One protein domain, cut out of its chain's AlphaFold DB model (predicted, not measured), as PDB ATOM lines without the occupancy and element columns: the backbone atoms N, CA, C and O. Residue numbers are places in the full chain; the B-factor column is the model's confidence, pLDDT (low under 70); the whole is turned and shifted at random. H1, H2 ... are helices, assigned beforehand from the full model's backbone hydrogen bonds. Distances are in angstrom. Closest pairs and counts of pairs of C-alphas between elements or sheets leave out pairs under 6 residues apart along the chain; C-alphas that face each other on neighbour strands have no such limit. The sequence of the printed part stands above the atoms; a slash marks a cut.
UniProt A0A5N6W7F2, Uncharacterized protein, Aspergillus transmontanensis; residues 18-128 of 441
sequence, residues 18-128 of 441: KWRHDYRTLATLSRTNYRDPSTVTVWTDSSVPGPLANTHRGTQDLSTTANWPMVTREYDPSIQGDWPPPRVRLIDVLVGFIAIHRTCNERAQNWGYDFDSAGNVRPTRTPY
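Overview. This is residues 18 to 128 of the 441 residues of an uncharacterized protein of Aspergillus transmontanensis (UniProt A0A5N6W7F2). This is a body with little regular structure, mostly loops, in which the loop of residues 67 to 91 passes through the middle and the short helices H3 and H4 lie near each other toward one side; H1 makes an arm, and its residues 18 to 26 stick out. The 111 printed residues hold four named helices, H1 to H4 in chain order, and no named strand; the class is all helix, with only 36 residues in named elements. It is compact, with a radius of gyration of the C-alphas of 14.0 A, spanning 43 by 32 by 30 A.

Along the chain. Find C-alpha 18 at (5.129, 50.196, 32.018); from there H1 runs 19.8 A to residue 31. H2 is residues 62 to 66, H3 residues 92 to 101, 14.3 A long, and H4 residues 104 to 110, ending at (-9.419, 75.204, 17.515).

Arrangement. Look at C-alphas 98 and 107, 7.2 A apart, the closest of H3 and H4, which are close but not clearly touching, at a steep tilt of 52 degrees, opposite ways. H1 and H2 are apart from each other and from H3 and H4. Residues 70 to 71 pair with 89 to 90, parallel. In all four helices every O i to N i+4 pair is within hydrogen-bond range.

Size, cuts and confidence. The printed part has no cut. The links H1 to H2 and H2 to H3 are long, H3 to H4 tight. Confidence is low for 30 residues, among them 22 to 39.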
ATOM      1  N   LYS A  18       4.052  50.397  32.999       68.06
ATOM      2  CA  LYS A  18       5.129  50.196  32.018       68.06
ATOM      3  C   LYS A  18       4.964  51.107  30.800       68.06
ATOM      4  O   LYS A  18       5.922  51.768  30.426       68.06
ATOM      5  N   TRP A  19       3.763  51.202  30.217       64.94
ATOM      6  CA  TRP A  19       3.522  52.109  29.087       64.94
ATOM      7  C   TRP A  19       3.826  53.565  29.461       64.94
ATOM      8  O   TRP A  19       4.510  54.247  28.704       64.94
ATOM      9  N   ARG A  20       3.412  54.020  30.654       66.38
ATOM     10  CA  ARG A  20       3.757  55.361  31.158       66.38
ATOM     11  C   ARG A  20       5.266  55.562  31.304       66.38
ATOM     12  O   ARG A  20       5.747  56.644  30.986       66.38
ATOM     13  N   HIS A  21       6.014  54.554  31.755       72.69
ATOM     14  CA  HIS A  21       7.476  54.615  31.831       72.69
ATOM     15  C   HIS A  21       8.123  54.665  30.433       72.69
ATOM     16  O   HIS A  21       8.844  55.614  30.140       72.69
ATOM     17  N   ASP A  22       7.798  53.718  29.546       61.66
ATOM     18  CA  ASP A  22       8.314  53.654  28.169       61.66
ATOM     19  C   ASP A  22       8.036  54.970  27.409       61.66
ATOM     20  O   ASP A  22       8.920  55.542  26.764       61.66
ATOM     21  N   TYR A  23       6.811  55.492  27.539       61.19
ATOM     22  CA  TYR A  23       6.391  56.760  26.951       61.19
ATOM     23  C   TYR A  23       7.156  57.954  27.542       61.19
ATOM     24  O   TYR A  23       7.649  58.778  26.775       61.19
ATOM     25  N   ARG A  24       7.329  58.043  28.871       67.25
ATOM     26  CA  ARG A  24       8.142  59.101  29.510       67.25
ATOM     27  C   ARG A  24       9.594  59.067  29.048       67.25
ATOM     28  O   ARG A  24      10.171  60.129  28.817       67.25
ATOM     29  N   THR A  25      10.178  57.883  28.876       65.56
ATOM     30  CA  THR A  25      11.547  57.719  28.372       65.56
ATOM     31  C   THR A  25      11.658  58.251  26.942       65.56
ATOM     32  O   THR A  25      12.504  59.103  26.667       65.56
ATOM     33  N   LEU A  26      10.748  57.858  26.044       57.06
ATOM     34  CA  LEU A  26      10.723  58.350  24.660       57.06
ATOM     35  C   LEU A  26      10.393  59.851  24.565       57.06
ATOM     36  O   LEU A  26      11.014  60.568  23.777       57.06
ATOM     37  N   ALA A  27       9.486  60.358  25.403       58.28
ATOM     38  CA  ALA A  27       9.179  61.782  25.505       58.28
ATOM     39  C   ALA A  27      10.408  62.580  25.972       58.28
ATOM     40  O   ALA A  27      10.781  63.558  25.324       58.28
ATOM     41  N   THR A  28      11.106  62.126  27.015       62.81
ATOM     42  CA  THR A  28      12.341  62.752  27.524       62.81
ATOM     43  C   THR A  28      13.446  62.754  26.462       62.81
ATOM     44  O   THR A  28      14.033  63.798  26.183       62.81
ATOM     45  N   LEU A  29      13.650  61.625  25.774       57.47
ATOM     46  CA  LEU A  29      14.585  61.487  24.649       57.47
ATOM     47  C   LEU A  29      14.220  62.339  23.417       57.47
ATOM     48  O   LEU A  29      15.085  62.574  22.565       57.47
ATOM     49  N   SER A  30      12.964  62.785  23.300       53.66
ATOM     50  CA  SER A  30      12.513  63.715  22.256       53.66
ATOM     51  C   SER A  30      12.701  65.187  22.650       53.66
ATOM     52  O   SER A  30      13.040  66.002  21.794       53.66
ATOM     53  N   ARG A  31      12.561  65.524  23.944       56.38
ATOM     54  CA  ARG A  31      12.734  66.891  24.471       56.38
ATOM     55  C   ARG A  31      14.175  67.391  24.321       56.38
ATOM     56  O   ARG A  31      14.373  68.557  24.003       56.38
ATOM     57  N   THR A  32      15.168  66.515  24.480       50.81
ATOM     58  CA  THR A  32      16.601  66.870  24.400       50.81
ATOM     59  C   THR A  32      17.121  67.143  22.986       50.81
ATOM     60  O   THR A  32      18.201  67.702  22.842       50.81
ATOM     61  N   ASN A  33      16.370  66.773  21.943       48.38
ATOM     62  CA  ASN A  33      16.757  66.949  20.535       48.38
ATOM     63  C   ASN A  33      15.816  67.917  19.803       48.38
ATOM     64  O   ASN A  33      15.537  67.761  18.611       48.38
ATOM     65  N   TYR A  34      15.272  68.900  20.525       51.78
ATOM     66  CA  TYR A  34      14.445  69.923  19.905       51.78
ATOM     67  C   TYR A  34      15.277  70.774  18.943       51.78
ATOM     68  O   TYR A  34      16.337  71.284  19.302       51.78
ATOM     69  N   ARG A  35      14.761  70.963  17.725       53.12
ATOM     70  CA  ARG A  35      15.244  71.997  16.804       53.12
ATOM     71  C   ARG A  35      15.157  73.333  17.541       53.12
ATOM     72  O   ARG A  35      14.071  73.634  18.030       53.12
ATOM     73  N   ASP A  36      16.287  74.036  17.646       52.38
ATOM     74  CA  ASP A  36      16.579  75.063  18.663       52.38
ATOM     75  C   ASP A  36      15.331  75.684  19.340       52.38
ATOM     76  O   ASP A  36      14.604  76.448  18.686       52.38
ATOM     77  N   PRO A  37      15.077  75.372  20.634       55.53
ATOM     78  CA  PRO A  37      13.950  75.906  21.397       55.53
ATOM     79  C   PRO A  37      13.824  77.431  21.345       55.53
ATOM     80  O   PRO A  37      12.713  77.937  21.476       55.53
ATOM     81  N   SER A  38      14.925  78.158  21.105       56.75
ATOM     82  CA  SER A  38      14.928  79.618  20.933       56.75
ATOM     83  C   SER A  38      13.965  80.109  19.838       56.75
ATOM     84  O   SER A  38      13.460  81.227  19.909       56.75
ATOM     85  N   THR A  39      13.686  79.266  18.837       69.88
ATOM     86  CA  THR A  39      12.892  79.615  17.650       69.88
ATOM     87  C   THR A  39      11.392  79.360  17.790       69.88
ATOM     88  O   THR A  39      10.626  79.774  16.917       69.88
ATOM     89  N   VAL A  40      10.944  78.678  18.851       79.06
ATOM     90  CA  VAL A  40       9.527  78.346  19.036       79.06
ATOM     91  C   VAL A  40       9.020  78.887  20.362       79.06
ATOM     92  O   VAL A  40       9.346  78.368  21.425       79.06
ATOM     93  N   THR A  41       8.143  79.889  20.290       86.69
ATOM     94  CA  THR A  41       7.402  80.397  21.448       86.69
ATOM     95  C   THR A  41       6.644  79.250  22.114       86.69
ATOM     96  O   THR A  41       5.686  78.719  21.552       86.69
ATOM     97  N   VAL A  42       7.073  78.846  23.307       88.31
ATOM     98  CA  VAL A  42       6.373  77.837  24.106       88.31
ATOM     99  C   VAL A  42       5.108  78.461  24.689       88.31
ATOM    100  O   VAL A  42       5.136  79.583  25.189       88.31
ATOM    101  N   TRP A  43       3.992  77.738  24.623       88.56
ATOM    102  CA  TRP A  43       2.755  78.165  25.262       88.56
ATOM    103  C   TRP A  43       2.848  78.015  26.785       88.56
ATOM    104  O   TRP A  43       3.118  76.928  27.295       88.56
ATOM    105  N   THR A  44       2.583  79.108  27.496       84.75
ATOM    106  CA  THR A  44       2.375  79.157  28.950       84.75
ATOM    107  C   THR A  44       0.912  79.468  29.260       84.75
ATOM    108  O   THR A  44       0.259  80.162  28.476       84.75
ATOM    109  N   ASP A  45       0.405  79.060  30.428       78.94
ATOM    110  CA  ASP A  45      -0.987  79.326  30.846       78.94
ATOM    111  C   ASP A  45      -1.349  80.830  30.840       78.94
ATOM    112  O   ASP A  45      -2.493  81.210  30.603       78.94
ATOM    113  N   SER A  46      -0.353  81.704  31.034       75.62
ATOM    114  CA  SER A  46      -0.469  83.167  30.946       75.62
ATOM    115  C   SER A  46      -0.582  83.721  29.516       75.62
ATOM    116  O   SER A  46      -1.004  84.861  29.330       75.62
ATOM    117  N   SER A  47      -0.218  82.937  28.500       71.56
ATOM    118  CA  SER A  47      -0.146  83.334  27.086       71.56
ATOM    119  C   SER A  47      -1.396  82.929  26.297       71.56
ATOM    120  O   SER A  47      -1.309  82.417  25.180       71.56
ATOM    121  N   VAL A  48      -2.586  83.118  26.881       63.84
ATOM    122  CA  VAL A  48      -3.859  82.803  26.214       63.84
ATOM    123  C   VAL A  48      -3.937  83.581  24.893       63.84
ATOM    124  O   VAL A  48      -3.969  84.816  24.921       63.84
ATOM    125  N   PRO A  49      -3.975  82.906  23.726       65.81
ATOM    126  CA  PRO A  49      -4.119  83.603  22.459       65.81
ATOM    127  C   PRO A  49      -5.425  84.396  22.470       65.81
ATOM    128  O   PRO A  49      -6.459  83.882  22.902       65.81
ATOM    129  N   GLY A  50      -5.381  85.644  21.992       72.25
ATOM    130  CA  GLY A  50      -6.534  86.548  22.029       72.25
ATOM    131  C   GLY A  50      -7.809  85.929  21.431       72.25
ATOM    132  O   GLY A  50      -7.722  84.978  20.642       72.25
ATOM    133  N   PRO A  51      -8.997  86.465  21.776       68.62
ATOM    134  CA  PRO A  51     -10.287  85.857  21.459       68.62
ATOM    135  C   PRO A  51     -10.428  85.513  19.977       68.62
ATOM    136  O   PRO A  51      -9.842  86.173  19.111       68.62
ATOM    137  N   LEU A  52     -11.226  84.479  19.689       63.25
ATOM    138  CA  LEU A  52     -11.534  83.999  18.341       63.25
ATOM    139  C   LEU A  52     -12.250  85.080  17.507       63.25
ATOM    140  O   LEU A  52     -13.450  85.006  17.274       63.25
ATOM    141  N   ALA A  53     -11.494  86.066  17.011       62.31
ATOM    142  CA  ALA A  53     -11.871  86.870  15.857       62.31
ATOM    143  C   ALA A  53     -12.375  85.906  14.780       62.31
ATOM    144  O   ALA A  53     -11.711  84.890  14.554       62.31
ATOM    145  N   ASN A  54     -13.538  86.213  14.193       60.47
ATOM    146  CA  ASN A  54     -14.400  85.312  13.411       60.47
ATOM    147  C   ASN A  54     -13.770  84.830  12.086       60.47
ATOM    148  O   ASN A  54     -14.313  85.023  11.003       60.47
ATOM    149  N   THR A  55     -12.604  84.194  12.161       60.53
ATOM    150  CA  THR A  55     -11.931  83.544  11.047       60.53
ATOM    151  C   THR A  55     -12.758  82.344  10.634       60.53
ATOM    152  O   THR A  55     -12.972  81.436  11.443       60.53
ATOM    153  N   HIS A  56     -13.202  82.333   9.380       68.25
ATOM    154  CA  HIS A  56     -13.899  81.189   8.813       68.25
ATOM    155  C   HIS A  56     -13.072  79.902   8.987       68.25
ATOM    156  O   HIS A  56     -11.838  79.894   9.012       68.25
ATOM    157  N   ARG A  57     -13.795  78.799   9.187       70.94
ATOM    158  CA  ARG A  57     -13.268  77.503   9.622       70.94
ATOM    159  C   ARG A  57     -12.094  77.028   8.755       70.94
ATOM    160  O   ARG A  57     -12.273  76.727   7.579       70.94
ATOM    161  N   GLY A  58     -10.908  76.925   9.356       62.59
ATOM    162  CA  GLY A  58      -9.672  76.446   8.728       62.59
ATOM    163  C   GLY A  58      -9.134  77.259   7.542       62.59
ATOM    164  O   GLY A  58      -8.105  76.874   6.988       62.59
ATOM    165  N   THR A  59      -9.743  78.394   7.177       73.94
ATOM    166  CA  THR A  59      -9.201  79.334   6.172       73.94
ATOM    167  C   THR A  59      -8.206  80.328   6.779       73.94
ATOM    168  O   THR A  59      -7.935  81.374   6.196       73.94
ATOM    169  N   GLN A  60      -7.693  80.039   7.975       79.44
ATOM    170  CA  GLN A  60      -6.608  80.801   8.582       79.44
ATOM    171  C   GLN A  60      -5.334  80.615   7.757       79.44
ATOM    172  O   GLN A  60      -4.995  79.493   7.364       79.44
ATOM    173  N   ASP A  61      -4.644  81.722   7.499       82.19
ATOM    174  CA  ASP A  61      -3.380  81.716   6.776       82.19
ATOM    175  C   ASP A  61      -2.299  80.983   7.593       82.19
ATOM    176  O   ASP A  61      -2.186  81.136   8.816       82.19
ATOM    177  N   LEU A  62      -1.484  80.187   6.902       79.31
ATOM    178  CA  LEU A  62      -0.312  79.536   7.473       79.31
ATOM    179  C   LEU A  62       0.684  80.567   8.018       79.31
ATOM    180  O   LEU A  62       1.284  80.310   9.056       79.31
ATOM    181  N   SER A  63       0.803  81.750   7.400       83.81
ATOM    182  CA  SER A  63       1.666  82.826   7.919       83.81
ATOM    183  C   SER A  63       1.229  83.304   9.312       83.81
ATOM    184  O   SER A  63       2.050  83.484  10.209       83.81
ATOM    185  N   THR A  64      -0.084  83.441   9.522       82.81
ATOM    186  CA  THR A  64      -0.680  83.912  10.780       82.81
ATOM    187  C   THR A  64      -0.608  82.843  11.868       82.81
ATOM    188  O   THR A  64      -0.407  83.154  13.040       82.81
ATOM    189  N   THR A  65      -0.775  81.577  11.484       83.19
ATOM    190  CA  THR A  65      -0.810  80.440  12.416       83.19
ATOM    191  C   THR A  65       0.579  79.886  12.752       83.19
ATOM    192  O   THR A  65       0.747  79.279  13.804       83.19
ATOM    193  N   ALA A  66       1.606  80.133  11.929       84.44
ATOM    194  CA  ALA A  66       2.986  79.718  12.205       84.44
ATOM    195  C   ALA A  66       3.579  80.355  13.475       84.44
ATOM    196  O   ALA A  66       4.351  79.701  14.181       84.44
ATOM    197  N   ASN A  67       3.166  81.588  13.780       87.12
ATOM    198  CA  ASN A  67       3.586  82.362  14.953       87.12
ATOM    199  C   ASN A  67       2.801  82.013  16.230       87.12
ATOM    200  O   ASN A  67       3.024  82.625  17.274       87.12
ATOM    201  N   TRP A  68       1.852  81.075  16.165       90.81
ATOM    202  CA  TRP A  68       1.133  80.624  17.353       90.81
ATOM    203  C   TRP A  68       2.072  79.901  18.321       90.81
ATOM    204  O   TRP A  68       2.955  79.160  17.877       90.81
ATOM    205  N   PRO A  69       1.880  80.070  19.638       92.88
ATOM    206  CA  PRO A  69       2.707  79.393  20.614       92.88
ATOM    207  C   PRO A  69       2.449  77.883  20.570       92.88
ATOM    208  O   PRO A  69       1.348  77.419  20.266       92.88
ATOM    209  N   MET A  70       3.485  77.102  20.844       92.19
ATOM    210  CA  MET A  70       3.453  75.648  20.764       92.19
ATOM    211  C   MET A  70       3.269  75.033  22.142       92.19
ATOM    212  O   MET A  70       4.003  75.338  23.084       92.19
ATOM    213  N   VAL A  71       2.319  74.115  22.246       92.69
ATOM    214  CA  VAL A  71       2.061  73.378  23.475       92.69
ATOM    215  C   VAL A  71       3.079  72.249  23.634       92.69
ATOM    216  O   VAL A  71       3.110  71.304  22.847       92.69
ATOM    217  N   THR A  72       3.906  72.357  24.673       86.50
ATOM    218  CA  THR A  72       4.912  71.357  25.076       86.50
ATOM    219  C   THR A  72       4.468  70.499  26.261       86.50
ATOM    220  O   THR A  72       5.019  69.419  26.470       86.50
ATOM    221  N   ARG A  73       3.473  70.965  27.030       85.44
ATOM    222  CA  ARG A  73       2.821  70.203  28.099       85.44
ATOM    223  C   ARG A  73       2.048  69.018  27.512       85.44
ATOM    224  O   ARG A  73       1.420  69.121  26.462       85.44
ATOM    225  N   GLU A  74       2.079  67.903  28.230       77.44
ATOM    226  CA  GLU A  74       1.240  66.734  27.965       77.44
ATOM    227  C   GLU A  74      -0.145  66.934  28.600       77.44
ATOM    228  O   GLU A  74      -0.255  67.468  29.706       77.44
ATOM    229  N   TYR A  75      -1.188  66.532  27.875       85.00
ATOM    230  CA  TYR A  75      -2.594  66.638  28.276       85.00
ATOM    231  C   TYR A  75      -3.181  65.236  28.356       85.00
ATOM    232  O   TYR A  75      -2.872  64.399  27.502       85.00
ATOM    233  N   ASP A  76      -4.026  64.989  29.351       81.12
ATOM    234  CA  ASP A  76      -4.689  63.703  29.524       81.12
ATOM    235  C   ASP A  76      -6.070  63.714  28.838       81.12
ATOM    236  O   ASP A  76      -7.016  64.315  29.351       81.12
ATOM    237  N   PRO A  77      -6.243  63.015  27.697       79.19
ATOM    238  CA  PRO A  77      -7.517  62.988  26.982       79.19
ATOM    239  C   PRO A  77      -8.645  62.299  27.766       79.19
ATOM    240  O   PRO A  77      -9.806  62.414  27.366       79.19
ATOM    241  N   SER A  78      -8.334  61.574  28.851       75.75
ATOM    242  CA  SER A  78      -9.334  60.982  29.745       75.75
ATOM    243  C   SER A  78      -9.942  61.997  30.719       75.75
ATOM    244  O   SER A  78     -11.058  61.789  31.199       75.75
ATOM    245  N   ILE A  79      -9.265  63.125  30.968       79.69
ATOM    246  CA  ILE A  79      -9.761  64.193  31.837       79.69
ATOM    247  C   ILE A  79     -10.640  65.143  31.013       79.69
ATOM    248  O   ILE A  79     -10.212  65.793  30.053       79.69
ATOM    249  N   GLN A  80     -11.915  65.257  31.393       82.56
ATOM    250  CA  GLN A  80     -12.844  66.153  30.712       82.56
ATOM    251  C   GLN A  80     -12.396  67.613  30.876       82.56
ATOM    252  O   GLN A  80     -12.427  68.169  31.968       82.56
ATOM    253  N   GLY A  81     -12.035  68.248  29.760       82.75
ATOM    254  CA  GLY A  81     -11.595  69.644  29.730       82.75
ATOM    255  C   GLY A  81     -10.077  69.844  29.726       82.75
ATOM    256  O   GLY A  81      -9.654  70.923  29.324       82.75
ATOM    257  N   ASP A  82      -9.265  68.821  30.026       89.44
ATOM    258  CA  ASP A  82      -7.801  68.900  29.886       89.44
ATOM    259  C   ASP A  82      -7.400  68.736  28.414       89.44
ATOM    260  O   ASP A  82      -7.043  67.663  27.934       89.44
ATOM    261  N   TRP A  83      -7.531  69.823  27.652       93.00
ATOM    262  CA  TRP A  83      -7.191  69.869  26.232       93.00
ATOM    263  C   TRP A  83      -6.321  71.085  25.929       93.00
ATOM    264  O   TRP A  83      -6.532  72.141  26.533       93.00
ATOM    265  N   PRO A  84      -5.390  70.983  24.959       93.56
ATOM    266  CA  PRO A  84      -4.630  72.131  24.486       93.56
ATOM    267  C   PRO A  84      -5.591  73.262  24.105       93.56
ATOM    268  O   PRO A  84      -6.570  72.999  23.399       93.56
ATOM    269  N   PRO A  85      -5.364  74.510  24.540       92.94
ATOM    270  CA  PRO A  85      -6.280  75.594  24.222       92.94
ATOM    271  C   PRO A  85      -6.362  75.818  22.703       92.94
ATOM    272  O   PRO A  85      -5.474  75.396  21.955       92.94
ATOM    273  N   PRO A  86      -7.416  76.481  22.204       93.12
ATOM    274  CA  PRO A  86      -7.448  76.936  20.823       93.12
ATOM    275  C   PRO A  86      -6.259  77.855  20.507       93.12
ATOM    276  O   PRO A  86      -5.746  78.548  21.382       93.12
ATOM    277  N   ARG A  87      -5.898  77.934  19.222       91.12
ATOM    278  CA  ARG A  87      -4.872  78.839  18.676       91.12
ATOM    279  C   ARG A  87      -3.442  78.580  19.158       91.12
ATOM    280  O   ARG A  87      -2.641  79.503  19.291       91.12
ATOM    281  N   VAL A  88      -3.122  77.309  19.352       94.06
ATOM    282  CA  VAL A  88      -1.767  76.821  19.624       94.06
ATOM    283  C   VAL A  88      -1.327  75.826  18.558       94.06
ATOM    284  O   VAL A  88      -2.159  75.262  17.844       94.06
ATOM    285  N   ARG A  89      -0.015  75.606  18.476       94.56
ATOM    286  CA  ARG A  89       0.600  74.546  17.668       94.56
ATOM    287  C   ARG A  89       0.748  73.283  18.511       94.56
ATOM    288  O   ARG A  89       1.154  73.358  19.671       94.56
ATOM    289  N   LEU A  90       0.437  72.131  17.929       95.19
ATOM    290  CA  LEU A  90       0.421  70.847  18.626       95.19
ATOM    291  C   LEU A  90       1.680  70.020  18.339       95.19
ATOM    292  O   LEU A  90       2.140  69.931  17.200       95.19
ATOM    293  N   ILE A  91       2.183  69.326  19.360       94.38
ATOM    294  CA  ILE A  91       3.117  68.202  19.186       94.38
ATOM    295  C   ILE A  91       2.382  66.952  18.665       94.38
ATOM    296  O   ILE A  91       1.172  66.813  18.842       94.38
ATOM    297  N   ASP A  92       3.099  66.036  18.017       94.25
ATOM    298  CA  ASP A  92       2.543  64.879  17.296       94.25
ATOM    299  C   ASP A  92       1.662  63.985  18.170       94.25
ATOM    300  O   ASP A  92       0.583  63.578  17.736       94.25
ATOM    301  N   VAL A  93       2.068  63.737  19.419       92.75
ATOM    302  CA  VAL A  93       1.251  62.998  20.390       92.75
ATOM    303  C   VAL A  93      -0.118  63.658  20.633       92.75
ATOM    304  O   VAL A  93      -1.140  62.973  20.644       92.75
ATOM    305  N   LEU A  94      -0.173  64.993  20.723       94.50
ATOM    306  CA  LEU A  94      -1.429  65.734  20.881       94.50
ATOM    307  C   LEU A  94      -2.250  65.744  19.592       94.50
ATOM    308  O   LEU A  94      -3.471  65.643  19.662       94.50
ATOM    309  N   VAL A  95      -1.609  65.801  18.418       95.75
ATOM    310  CA  VAL A  95      -2.301  65.630  17.128       95.75
ATOM    311  C   VAL A  95      -2.962  64.255  17.045       95.75
ATOM    312  O   VAL A  95      -4.111  64.175  16.617       95.75
ATOM    313  N   GLY A  96      -2.290  63.195  17.507       93.88
ATOM    314  CA  GLY A  96      -2.854  61.847  17.602       93.88
ATOM    315  C   GLY A  96      -4.081  61.775  18.513       93.88
ATOM    316  O   GLY A  96      -5.152  61.356  18.068       93.88
ATOM    317  N   PHE A  97      -3.976  62.261  19.755       93.25
ATOM    318  CA  PHE A  97      -5.117  62.287  20.679       93.25
ATOM    319  C   PHE A  97      -6.280  63.148  20.161       93.25
ATOM    320  O   PHE A  97      -7.429  62.707  20.157       93.25
ATOM    321  N   ILE A  98      -6.009  64.350  19.652       94.88
ATOM    322  CA  ILE A  98      -7.041  65.234  19.093       94.88
ATOM    323  C   ILE A  98      -7.697  64.606  17.854       94.88
ATOM    324  O   ILE A  98      -8.913  64.703  17.695       94.88
ATOM    325  N   ALA A  99      -6.940  63.912  17.000       93.31
ATOM    326  CA  ALA A  99      -7.477  63.195  15.846       93.31
ATOM    327  C   ALA A  99      -8.464  62.075  16.224       93.31
ATOM    328  O   ALA A  99      -9.435  61.869  15.491       93.31
ATOM    329  N   ILE A 100      -8.229  61.388  17.348       90.88
ATOM    330  CA  ILE A 100      -9.087  60.317  17.879       90.88
ATOM    331  C   ILE A 100     -10.326  60.891  18.581       90.88
ATOM    332  O   ILE A 100     -11.446  60.471  18.301       90.88
ATOM    333  N   HIS A 101     -10.134  61.848  19.491       91.62
ATOM    334  CA  HIS A 101     -11.165  62.247  20.455       91.62
ATOM    335  C   HIS A 101     -11.997  63.472  20.045       91.62
ATOM    336  O   HIS A 101     -13.055  63.702  20.629       91.62
ATOM    337  N   ARG A 102     -11.547  64.280  19.075       92.88
ATOM    338  CA  ARG A 102     -12.231  65.523  18.668       92.88
ATOM    339  C   ARG A 102     -12.809  65.428  17.269       92.88
ATOM    340  O   ARG A 102     -12.186  64.891  16.355       92.88
ATOM    341  N   THR A 103     -13.995  65.996  17.075       93.69
ATOM    342  CA  THR A 103     -14.676  66.028  15.777       93.69
ATOM    343  C   THR A 103     -13.896  66.855  14.755       93.69
ATOM    344  O   THR A 103     -13.206  67.816  15.092       93.69
ATOM    345  N   CYS A 104     -14.069  66.561  13.463       93.12
ATOM    346  CA  CYS A 104     -13.468  67.352  12.381       93.12
ATOM    347  C   CYS A 104     -13.832  68.854  12.437       93.12
ATOM    348  O   CYS A 104     -13.133  69.673  11.840       93.12
ATOM    349  N   ASN A 105     -14.929  69.215  13.114       93.19
ATOM    350  CA  ASN A 105     -15.353  70.599  13.317       93.19
ATOM    351  C   ASN A 105     -14.486  71.285  14.377       93.19
ATOM    352  O   ASN A 105     -13.869  72.302  14.076       93.19
ATOM    353  N   GLU A 106     -14.376  70.691  15.569       93.38
ATOM    354  CA  GLU A 106     -13.517  71.199  16.647       93.38
ATOM    355  C   GLU A 106     -12.058  71.301  16.196       93.38
ATOM    356  O   GLU A 106     -11.410  72.314  16.443       93.38
ATOM    357  N   ARG A 107     -11.552  70.291  15.471       95.00
ATOM    358  CA  ARG A 107     -10.163  70.277  14.986       95.00
ATOM    359  C   ARG A 107      -9.843  71.464  14.080       95.00
ATOM    360  O   ARG A 107      -8.883  72.185  14.332       95.00
ATOM    361  N   ALA A 108     -10.691  71.695  13.079       93.00
ATOM    362  CA  ALA A 108     -10.556  72.793  12.120       93.00
ATOM    363  C   ALA A 108     -10.772  74.194  12.732       93.00
ATOM    364  O   ALA A 108     -10.337  75.191  12.155       93.00
ATOM    365  N   GLN A 109     -11.496  74.282  13.853       91.75
ATOM    366  CA  GLN A 109     -11.809  75.541  14.534       91.75
ATOM    367  C   GLN A 109     -10.752  75.922  15.578       91.75
ATOM    368  O   GLN A 109     -10.367  77.089  15.658       91.75
ATOM    369  N   ASN A 110     -10.279  74.951  16.362       93.00
ATOM    370  CA  ASN A 110      -9.419  75.204  17.515       93.00
ATOM    371  C   ASN A 110      -7.928  75.156  17.163       93.00
ATOM    372  O   ASN A 110      -7.174  76.003  17.634       93.00
ATOM    373  N   TRP A 111      -7.498  74.224  16.306       94.62
ATOM    374  CA  TRP A 111      -6.078  73.975  16.015       94.62
ATOM    375  C   TRP A 111      -5.793  74.107  14.513       94.62
ATOM    376  O   TRP A 111      -5.264  73.208  13.862       94.62
ATOM    377  N   GLY A 112      -6.176  75.259  13.955       93.25
ATOM    378  CA  GLY A 112      -6.092  75.557  12.521       93.25
ATOM    379  C   GLY A 112      -4.680  75.577  11.920       93.25
ATOM    380  O   GLY A 112      -4.572  75.526  10.697       93.25
ATOM    381  N   TYR A 113      -3.615  75.608  12.734       93.69
ATOM    382  CA  TYR A 113      -2.240  75.369  12.272       93.69
ATOM    383  C   TYR A 113      -2.041  73.905  11.856       93.69
ATOM    384  O   TYR A 113      -1.593  73.610  10.750       93.69
ATOM    385  N   ASP A 114      -2.407  72.982  12.745       95.94
ATOM    386  CA  ASP A 114      -2.183  71.551  12.572       95.94
ATOM    387  C   ASP A 114      -3.236  70.902  11.669       95.94
ATOM    388  O   ASP A 114      -2.918  69.946  10.961       95.94
ATOM    389  N   PHE A 115      -4.464  71.438  11.643       95.12
ATOM    390  CA  PHE A 115      -5.585  70.903  10.867       95.12
ATOM    391  C   PHE A 115      -6.115  71.861   9.783       95.12
ATOM    392  O   PHE A 115      -6.127  73.084   9.938       95.12
ATOM    393  N   ASP A 116      -6.570  71.295   8.663       93.44
ATOM    394  CA  ASP A 116      -7.259  72.002   7.577       93.44
ATOM    395  C   ASP A 116      -8.740  72.307   7.910       93.44
ATOM    396  O   ASP A 116      -9.259  71.938   8.967       93.44
ATOM    397  N   SER A 117      -9.458  72.970   6.996       92.38
ATOM    398  CA  SER A 117     -10.892  73.288   7.147       92.38
ATOM    399  C   SER A 117     -11.804  72.058   7.250       92.38
ATOM    400  O   SER A 117     -12.861  72.127   7.888       92.38
ATOM    401  N   ALA A 118     -11.382  70.920   6.699       92.69
ATOM    402  CA  ALA A 118     -12.051  69.628   6.808       92.69
ATOM    403  C   ALA A 118     -11.627  68.827   8.060       92.69
ATOM    404  O   ALA A 118     -12.162  67.744   8.300       92.69
ATOM    405  N   GLY A 119     -10.721  69.357   8.889       93.31
ATOM    406  CA  GLY A 119     -10.229  68.730  10.114       93.31
ATOM    407  C   GLY A 119      -9.190  67.625   9.890       93.31
ATOM    408  O   GLY A 119      -9.069  66.743  10.745       93.31
ATOM    409  N   ASN A 120      -8.467  67.625   8.766       94.06
ATOM    410  CA  ASN A 120      -7.343  66.720   8.491       94.06
ATOM    411  C   ASN A 120      -6.006  67.357   8.854       94.06
ATOM    412  O   ASN A 120      -5.868  68.568   8.725       94.06
ATOM    413  N   VAL A 121      -5.008  66.555   9.239       94.44
ATOM    414  CA  VAL A 121      -3.649  67.059   9.493       94.44
ATOM    415  C   VAL A 121      -3.092  67.705   8.222       94.44
ATOM    416  O   VAL A 121      -3.070  67.066   7.166       94.44
ATOM    417  N   ARG A 122      -2.651  68.966   8.295       92.81
ATOM    418  CA  ARG A 122      -2.164  69.699   7.119       92.81
ATOM    419  C   ARG A 122      -0.903  69.033   6.545       92.81
ATOM    420  O   ARG A 122       0.049  68.831   7.292       92.81
ATOM    421  N   PRO A 123      -0.812  68.788   5.223       90.06
ATOM    422  CA  PRO A 123       0.419  68.294   4.593       90.06
ATOM    423  C   PRO A 123       1.630  69.223   4.766       90.06
ATOM    424  O   PRO A 123       2.769  68.778   4.697       90.06
ATOM    425  N   THR A 124       1.388  70.518   4.996       89.94
ATOM    426  CA  THR A 124       2.412  71.536   5.273       89.94
ATOM    427  C   THR A 124       2.881  71.554   6.731       89.94
ATOM    428  O   THR A 124       3.771  72.331   7.067       89.94
ATOM    429  N   ARG A 125       2.279  70.747   7.614       91.75
ATOM    430  CA  ARG A 125       2.680  70.642   9.017       91.75
ATOM    431  C   ARG A 125       4.007  69.894   9.122       91.75
ATOM    432  O   ARG A 125       4.107  68.740   8.702       91.75
ATOM    433  N   THR A 126       4.988  70.505   9.774       91.12
ATOM    434  CA  THR A 126       6.198  69.808  10.231       91.12
ATOM    435  C   THR A 126       5.900  69.064  11.543       91.12
ATOM    436  O   THR A 126       5.239  69.643  12.405       91.12
ATOM    437  N   PRO A 127       6.356  67.813  11.719       92.69
ATOM    438  CA  PRO A 127       6.270  67.075  12.978       92.69
ATOM    439  C   PRO A 127       7.005  67.764  14.128       92.69
ATOM    440  O   PRO A 127       8.074  68.342  13.925       92.69
ATOM    441  N   TYR A 128       6.460  67.658  15.339       90.88
ATOM    442  CA  TYR A 128       7.018  68.286  16.541       90.88
ATOM    443  C   TYR A 128       6.809  67.438  17.804       90.88
ATOM    444  O   TYR A 128       5.806  66.748  17.947       90.88
TER     445      TYR A 128